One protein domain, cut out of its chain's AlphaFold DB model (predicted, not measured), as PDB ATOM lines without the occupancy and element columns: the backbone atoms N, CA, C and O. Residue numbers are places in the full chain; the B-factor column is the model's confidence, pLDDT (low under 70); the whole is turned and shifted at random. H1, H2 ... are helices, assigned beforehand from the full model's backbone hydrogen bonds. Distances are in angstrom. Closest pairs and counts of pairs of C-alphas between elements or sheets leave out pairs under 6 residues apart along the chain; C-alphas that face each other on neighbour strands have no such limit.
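AT A GLANCE: This is residues 22 to 85 of the 151 residues of an uncharacterized protein of Chitinophagaceae bacterium (UniProt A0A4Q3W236). Two helical hairpins, H1 with H2 and H3 with H4, pack together through H1 and H3 in the middle, with H2 and H4 on opposite sides. The 64 printed residues include four named helices, H1 to H4 in order, and no named strand: all helix. The whole is compact, with radius of gyration of the C-alphas 10.8 A and spans of 28 by 28 by 16 A.

HOW THE PARTS SIT: H1, residues 22 to 32, and H2, residues 37 to 49, touch as a hairpin at a shallow tilt of 28 degrees, closest at C-alphas 26 and 43, 6.2 A. H1 touches H3, residues 54 to 64, at a steep tilt of 42 degrees, closest at C-alphas 29 and 64, 6.2 A. H3 and H4, residues 72 to 84, touch as a hairpin at 16 degrees, closest at C-alphas 54 and 82, 5.9 A. H1 only just touches H4, with 3 pairs of C-alphas within 8 A, at residues 74 to 78 of H4 alone, closest at C-alphas 22 and 78, 6.9 A. H2 and H4 are apart. In the four helices every O i to N i+4 pair is within hydrogen-bond range.

IN THESE COORDINATES: H1, 15.4 A long, begins at C-alpha 22 (135.960, 125.715, 148.444). H2 measures 18.1 A and H3 15.0 A. H4, 18.5 A, ends at C-alpha 84 (141.468, 116.917, 158.438).

THE WHOLE: The printed part has no cut and no long link; no printed residue is under 70 in pLDDT.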
ATOM      1  N   VAL A  22     136.856 126.732 149.008       93.00
ATOM      2  CA  VAL A  22     135.960 125.715 148.444       93.00
ATOM      3  C   VAL A  22     135.034 126.352 147.416       93.00
ATOM      4  O   VAL A  22     134.896 125.807 146.322       93.00
ATOM      5  N   ASN A  23     134.461 127.518 147.734       93.31
ATOM      6  CA  ASN A  23     133.632 128.260 146.787       93.31
ATOM      7  C   ASN A  23     134.423 128.646 145.534       93.31
ATOM      8  O   ASN A  23     133.962 128.413 144.422       93.31
ATOM      9  N   TYR A  24     135.644 129.155 145.721       92.44
ATOM     10  CA  TYR A  24     136.511 129.528 144.607       92.44
ATOM     11  C   TYR A  24     136.769 128.346 143.659       92.44
ATOM     12  O   TYR A  24     136.600 128.462 142.450       92.44
ATOM     13  N   ILE A  25     137.142 127.180 144.197       93.62
ATOM     14  CA  ILE A  25     137.411 125.994 143.368       93.62
ATOM     15  C   ILE A  25     136.137 125.513 142.661       93.62
ATOM     16  O   ILE A  25     136.208 125.070 141.518       93.62
ATOM     17  N   LEU A  26     134.972 125.604 143.308       94.19
ATOM     18  CA  LEU A  26     133.700 125.257 142.671       94.19
ATOM     19  C   LEU A  26     133.386 126.164 141.476       94.19
ATOM     20  O   LEU A  26     132.951 125.653 140.448       94.19
ATOM     21  N   GLU A  27     133.618 127.471 141.595       92.56
ATOM     22  CA  GLU A  27     133.412 128.431 140.506       92.56
ATOM     23  C   GLU A  27     134.338 128.135 139.319       92.56
ATOM     24  O   GLU A  27     133.859 127.989 138.194       92.56
ATOM     25  N   GLU A  28     135.633 127.920 139.569       92.88
ATOM     26  CA  GLU A  28     136.594 127.515 138.532       92.88
ATOM     27  C   GLU A  28     136.184 126.194 137.858       92.88
ATOM     28  O   GLU A  28     136.218 126.063 136.632       92.88
ATOM     29  N   CYS A  29     135.717 125.211 138.634       92.75
ATOM     30  CA  CYS A  29     135.224 123.953 138.079       92.75
ATOM     31  C   CYS A  29     133.930 124.117 137.268       92.75
ATOM     32  O   CYS A  29     133.730 123.359 136.320       92.75
ATOM     33  N   ILE A  30     133.047 125.062 137.607       93.75
ATOM     34  CA  ILE A  30     131.853 125.360 136.800       93.75
ATOM     35  C   ILE A  30     132.257 125.965 135.458       93.75
ATOM     36  O   ILE A  30     131.683 125.597 134.434       93.75
ATOM     37  N   LEU A  31     133.249 126.856 135.452       92.19
ATOM     38  CA  LEU A  31     133.759 127.470 134.227       92.19
ATOM     39  C   LEU A  31     134.441 126.439 133.319       92.19
ATOM     40  O   LEU A  31     134.202 126.438 132.113       92.19
ATOM     41  N   ALA A  32     135.234 125.530 133.892       92.25
ATOM     42  CA  ALA A  32     135.903 124.469 133.142       92.25
ATOM     43  C   ALA A  32     134.944 123.356 132.677       92.25
ATOM     44  O   ALA A  32     135.116 122.798 131.594       92.25
ATOM     45  N   TYR A  33     133.922 123.028 133.479       92.12
ATOM     46  CA  TYR A  33     132.997 121.917 133.228       92.12
ATOM     47  C   TYR A  33     131.516 122.333 133.331       92.12
ATOM     48  O   TYR A  33     130.770 121.772 134.144       92.12
ATOM     49  N   PRO A  34     131.027 123.249 132.472       89.94
ATOM     50  CA  PRO A  34     129.693 123.847 132.605       89.94
ATOM     51  C   PRO A  34     128.534 122.866 132.382       89.94
ATOM     52  O   PRO A  34     127.411 123.135 132.795       89.94
ATOM     53  N   VAL A  35     128.786 121.718 131.743       93.25
ATOM     54  CA  VAL A  35     127.775 120.679 131.458       93.25
ATOM     55  C   VAL A  35     127.818 119.539 132.490       93.25
ATOM     56  O   VAL A  35     126.979 118.640 132.480       93.25
ATOM     57  N   SER A  36     128.783 119.553 133.416       93.56
ATOM     58  CA  SER A  36     128.921 118.492 134.412       93.56
ATOM     59  C   SER A  36     127.822 118.589 135.467       93.56
ATOM     60  O   SER A  36     127.873 119.416 136.381       93.56
ATOM     61  N   SER A  37     126.839 117.689 135.383       94.69
ATOM     62  CA  SER A  37     125.766 117.562 136.376       94.69
ATOM     63  C   SER A  37     126.311 117.363 137.793       94.69
ATOM     64  O   SER A  37     125.738 117.876 138.756       94.69
ATOM     65  N   PHE A  38     127.456 116.687 137.920       94.69
ATOM     66  CA  PHE A  38     128.159 116.499 139.182       94.69
ATOM     67  C   PHE A  38     128.600 117.834 139.800       94.69
ATOM     68  O   PHE A  38     128.189 118.136 140.920       94.69
ATOM     69  N   ILE A  39     129.361 118.664 139.076       95.31
ATOM     70  CA  ILE A  39     129.863 119.952 139.589       95.31
ATOM     71  C   ILE A  39     128.707 120.909 139.898       95.31
ATOM     72  O   ILE A  39     128.674 121.510 140.972       95.31
ATOM     73  N   ILE A  40     127.702 120.972 139.018       95.31
ATOM     74  CA  ILE A  40     126.496 121.781 139.243       95.31
ATOM     75  C   ILE A  40     125.782 121.343 140.527       95.31
ATOM     76  O   ILE A  40     125.343 122.182 141.315       95.31
ATOM     77  N   SER A  41     125.664 120.031 140.764       96.00
ATOM     78  CA  SER A  41     125.031 119.513 141.979       96.00
ATOM     79  C   SER A  41     125.818 119.872 143.242       96.00
ATOM     80  O   SER A  41     125.207 120.261 144.237       96.00
ATOM     81  N   LEU A  42     127.156 119.807 143.197       96.12
ATOM     82  CA  LEU A  42     128.013 120.194 144.317       96.12
ATOM     83  C   LEU A  42     127.883 121.681 144.630       96.12
ATOM     84  O   LEU A  42     127.699 122.039 145.790       96.12
ATOM     85  N   TYR A  43     127.915 122.530 143.604       95.00
ATOM     86  CA  TYR A  43     127.768 123.969 143.773       95.00
ATOM     87  C   TYR A  43     126.417 124.329 144.394       95.00
ATOM     88  O   TYR A  43     126.369 125.017 145.411       95.00
ATOM     89  N   LYS A  44     125.313 123.775 143.871       94.81
ATOM     90  CA  LYS A  44     123.974 123.984 144.446       94.81
ATOM     91  C   LYS A  44     123.905 123.562 145.915       94.81
ATOM     92  O   LYS A  44     123.382 124.307 146.739       94.81
ATOM     93  N   GLN A  45     124.448 122.394 146.256       95.44
ATOM     94  CA  GLN A  45     124.466 121.914 147.640       95.44
ATOM     95  C   GLN A  45     125.310 122.807 148.551       95.44
ATOM     96  O   GLN A  45     124.902 123.081 149.681       95.44
ATOM     97  N   TYR A  46     126.456 123.280 148.062       95.56
ATOM     98  CA  TYR A  46     127.333 124.167 148.813       95.56
ATOM     99  C   TYR A  46     126.679 125.526 149.073       95.56
ATOM    100  O   TYR A  46     126.698 125.997 150.205       95.56
ATOM    101  N   ILE A  47     126.014 126.116 148.078       92.81
ATOM    102  CA  ILE A  47     125.263 127.366 148.255       92.81
ATOM    103  C   ILE A  47     124.117 127.192 149.260       92.81
ATOM    104  O   ILE A  47     123.921 128.051 150.115       92.81
ATOM    105  N   GLN A  48     123.395 126.069 149.206       93.75
ATOM    106  CA  GLN A  48     122.256 125.810 150.093       93.75
ATOM    107  C   GLN A  48     122.654 125.507 151.544       93.75
ATOM    108  O   GLN A  48     121.939 125.889 152.465       93.75
ATOM    109  N   ARG A  49     123.747 124.764 151.762       93.56
ATOM    110  CA  ARG A  49     124.098 124.203 153.084       93.56
ATOM    111  C   ARG A  49     125.417 124.729 153.651       93.56
ATOM    112  O   ARG A  49     125.742 124.421 154.795       93.56
ATOM    113  N   GLY A  50     126.209 125.449 152.860       90.88
ATOM    114  CA  GLY A  50     127.521 125.987 153.235       90.88
ATOM    115  C   GLY A  50     128.615 124.939 153.462       90.88
ATOM    116  O   GLY A  50     129.672 125.266 153.991       90.88
ATOM    117  N   SER A  51     128.371 123.663 153.143       91.00
ATOM    118  CA  SER A  51     129.328 122.579 153.394       91.00
ATOM    119  C   SER A  51     129.143 121.401 152.441       91.00
ATOM    120  O   SER A  51     128.065 121.184 151.886       91.00
ATOM    121  N   LEU A  52     130.212 120.620 152.274       94.31
ATOM    122  CA  LEU A  52     130.243 119.382 151.498       94.31
ATOM    123  C   LEU A  52     130.811 118.241 152.344       94.31
ATOM    124  O   LEU A  52     131.638 118.444 153.233       94.31
ATOM    125  N   SER A  53     130.378 117.018 152.049       93.25
ATOM    126  CA  SER A  53     130.935 115.818 152.679       93.25
ATOM    127  C   SER A  53     132.364 115.530 152.198       93.25
ATOM    128  O   SER A  53     132.756 115.915 151.096       93.25
ATOM    129  N   LYS A  54     133.132 114.760 152.984       92.94
ATOM    130  CA  LYS A  54     134.511 114.361 152.638       92.94
ATOM    131  C   LYS A  54     134.617 113.746 151.236       92.94
ATOM    132  O   LYS A  54     135.491 114.125 150.467       92.94
ATOM    133  N   LYS A  55     133.698 112.837 150.889       92.94
ATOM    134  CA  LYS A  55     133.669 112.180 149.569       92.94
ATOM    135  C   LYS A  55     133.396 113.165 148.432       92.94
ATOM    136  O   LYS A  55     133.956 113.029 147.351       92.94
ATOM    137  N   GLN A  56     132.552 114.162 148.679       95.12
ATOM    138  CA  GLN A  56     132.250 115.198 147.694       95.12
ATOM    139  C   GLN A  56     133.448 116.116 147.464       95.12
ATOM    140  O   GLN A  56     133.761 116.400 146.315       95.12
ATOM    141  N   LEU A  57     134.157 116.511 148.525       95.31
ATOM    142  CA  LEU A  57     135.397 117.279 148.396       95.31
ATOM    143  C   LEU A  57     136.500 116.480 147.688       95.31
ATOM    144  O   LEU A  57     137.229 117.047 146.886       95.31
ATOM    145  N   GLN A  58     136.593 115.165 147.918       95.12
ATOM    146  CA  GLN A  58     137.497 114.284 147.165       95.12
ATOM    147  C   GLN A  58     137.149 114.244 145.671       95.12
ATOM    148  O   GLN A  58     138.040 114.359 144.832       95.12
ATOM    149  N   GLY A  59     135.862 114.126 145.333       94.75
ATOM    150  CA  GLY A  59     135.409 114.189 143.942       94.75
ATOM    151  C   GLY A  59     135.654 115.558 143.299       94.75
ATOM    152  O   GLY A  59     136.062 115.623 142.142       94.75
ATOM    153  N   LEU A  60     135.468 116.643 144.056       95.31
ATOM    154  CA  LEU A  60     135.804 117.998 143.618       95.31
ATOM    155  C   LEU A  60     137.305 118.136 143.355       95.31
ATOM    156  O   LEU A  60     137.680 118.627 142.300       95.31
ATOM    157  N   TYR A  61     138.154 117.663 144.270       95.62
ATOM    158  CA  TYR A  61     139.608 117.686 144.113       95.62
ATOM    159  C   TYR A  61     140.055 116.948 142.846       95.62
ATOM    160  O   TYR A  61     140.839 117.495 142.081       95.62
ATOM    161  N   ALA A  62     139.514 115.752 142.589       94.69
ATOM    162  CA  ALA A  62     139.845 114.978 141.392       94.69
ATOM    163  C   ALA A  62     139.543 115.752 140.097       94.69
ATOM    164  O   ALA A  62     140.340 115.734 139.165       94.69
ATOM    165  N   LYS A  63     138.427 116.493 140.058       93.31
ATOM    166  CA  LYS A  63     138.084 117.350 138.915       93.31
ATOM    167  C   LYS A  63     138.883 118.639 138.854       93.31
ATOM    168  O   LYS A  63     139.329 119.013 137.779       93.31
ATOM    169  N   ALA A  64     139.135 119.273 139.989       93.12
ATOM    170  CA  ALA A  64     139.968 120.463 140.052       93.12
ATOM    171  C   ALA A  64     141.421 120.176 139.629       93.12
ATOM    172  O   ALA A  64     142.038 121.021 138.994       93.12
ATOM    173  N   SER A  65     141.955 118.982 139.920       92.88
ATOM    174  CA  SER A  65     143.324 118.598 139.544       92.88
ATOM    175  C   SER A  65     143.534 118.372 138.047       92.88
ATOM    176  O   SER A  65     144.670 118.392 137.584       92.88
ATOM    177  N   GLU A  66     142.459 118.155 137.286       92.31
ATOM    178  CA  GLU A  66     142.519 118.035 135.824       92.31
ATOM    179  C   GLU A  66     142.649 119.421 135.142       92.31
ATOM    180  O   GLU A  66     143.027 119.500 133.971       92.31
ATOM    181  N   ILE A  67     142.375 120.520 135.862       90.69
ATOM    182  CA  ILE A  67     142.416 121.896 135.344       90.69
ATOM    183  C   ILE A  67     143.847 122.445 135.448       90.69
ATOM    184  O   ILE A  67     144.385 122.596 136.543       90.69
ATOM    185  N   LYS A  68     144.456 122.790 134.306       82.38
ATOM    186  CA  LYS A  68     145.852 123.273 134.239       82.38
ATOM    187  C   LYS A  68     146.074 124.653 134.868       82.38
ATOM    188  O   LYS A  68     147.146 124.888 135.413       82.38
ATOM    189  N   ASP A  69     145.073 125.529 134.821       83.69
ATOM    190  CA  ASP A  69     145.205 126.935 135.234       83.69
ATOM    191  C   ASP A  69     144.798 127.193 136.695       83.69
ATOM    192  O   ASP A  69     144.740 128.336 137.152       83.69
ATOM    193  N   LEU A  70     144.517 126.137 137.462       86.56
ATOM    194  CA  LEU A  70     144.056 126.279 138.837       86.56
ATOM    195  C   LEU A  70     145.232 126.519 139.793       86.56
ATOM    196  O   LEU A  70     146.248 125.827 139.756       86.56
ATOM    197  N   ASN A  71     145.089 127.494 140.697       88.56
ATOM    198  CA  ASN A  71     146.153 127.844 141.638       88.56
ATOM    199  C   ASN A  71     146.530 126.637 142.535       88.56
ATOM    200  O   ASN A  71     145.694 126.182 143.331       88.56
ATOM    201  N   PRO A  72     147.792 126.164 142.501       88.56
ATOM    202  CA  PRO A  72     148.209 124.956 143.212       88.56
ATOM    203  C   PRO A  72     148.115 125.093 144.738       88.56
ATOM    204  O   PRO A  72     147.814 124.119 145.426       88.56
ATOM    205  N   GLY A  73     148.290 126.298 145.292       89.00
ATOM    206  CA  GLY A  73     148.147 126.539 146.732       89.00
ATOM    207  C   GLY A  73     146.706 126.355 147.221       89.00
ATOM    208  O   GLY A  73     146.466 125.847 148.319       89.00
ATOM    209  N   ARG A  74     145.723 126.698 146.382       89.50
ATOM    210  CA  ARG A  74     144.295 126.511 146.696       89.50
ATOM    211  C   ARG A  74     143.916 125.036 146.637       89.50
ATOM    212  O   ARG A  74     143.243 124.540 147.538       89.50
ATOM    213  N   LEU A  75     144.435 124.322 145.642       92.62
ATOM    214  CA  LEU A  75     144.269 122.878 145.518       92.62
ATOM    215  C   LEU A  75     144.896 122.122 146.704       92.62
ATOM    216  O   LEU A  75     144.263 121.235 147.279       92.62
ATOM    217  N   ALA A  76     146.087 122.533 147.149       92.88
ATOM    218  CA  ALA A  76     146.722 121.996 148.353       92.88
ATOM    219  C   ALA A  76     145.897 122.272 149.623       92.88
ATOM    220  O   ALA A  76     145.767 121.404 150.489       92.88
ATOM    221  N   THR A  77     145.280 123.452 149.722       93.69
ATOM    222  CA  THR A  77     144.415 123.798 150.859       93.69
ATOM    223  C   THR A  77     143.152 122.934 150.890       93.69
ATOM    224  O   THR A  77     142.766 122.445 151.952       93.69
ATOM    225  N   LEU A  78     142.540 122.667 149.730       93.94
ATOM    226  CA  LEU A  78     141.421 121.728 149.618       93.94
ATOM    227  C   LEU A  78     141.823 120.319 150.080       93.94
ATOM    228  O   LEU A  78     141.089 119.688 150.842       93.94
ATOM    229  N   LEU A  79     143.008 119.847 149.684       94.19
ATOM    230  CA  LEU A  79     143.543 118.560 150.132       94.19
ATOM    231  C   LEU A  79     143.743 118.520 151.658       94.19
ATOM    232  O   LEU A  79     143.358 117.550 152.313       94.19
ATOM    233  N   ALA A  80     144.288 119.589 152.245       94.88
ATOM    234  CA  ALA A  80     144.468 119.702 153.691       94.88
ATOM    235  C   ALA A  80     143.126 119.656 154.444       94.88
ATOM    236  O   ALA A  80     143.009 118.962 155.459       94.88
ATOM    237  N   LEU A  81     142.089 120.322 153.919       92.75
ATOM    238  CA  LEU A  81     140.728 120.251 154.460       92.75
ATOM    239  C   LEU A  81     140.178 118.819 154.426       92.75
ATOM    240  O   LEU A  81     139.641 118.348 155.430       92.75
ATOM    241  N   ILE A  82     140.347 118.105 153.308       93.88
ATOM    242  CA  ILE A  82     139.914 116.706 153.156       93.88
ATOM    243  C   ILE A  82     140.620 115.797 154.170       93.88
ATOM    244  O   ILE A  82     139.975 114.955 154.803       93.88
ATOM    245  N   ASN A  83     141.930 115.971 154.341       93.75
ATOM    246  CA  ASN A  83     142.740 115.156 155.246       93.75
ATOM    247  C   ASN A  83     142.378 115.382 156.719       93.75
ATOM    248  O   ASN A  83     142.410 114.437 157.502       93.75
ATOM    249  N   LYS A  84     141.943 116.594 157.084       93.56
ATOM    250  CA  LYS A  84     141.468 116.917 158.438       93.56
ATOM    251  C   LYS A  84     140.134 116.242 158.791       93.56
ATOM    252  O   LYS A  84     139.813 116.097 159.969       93.56
ATOM    253  N   MET A  85     139.332 115.833 157.804       91.06
ATOM    254  CA  MET A  85     138.030 115.209 158.057       91.06
ATOM    255  C   MET A  85     138.171 113.741 158.503       91.06
ATOM    256  O   MET A  85     138.870 112.971 157.838       91.06
TER     257      MET A  85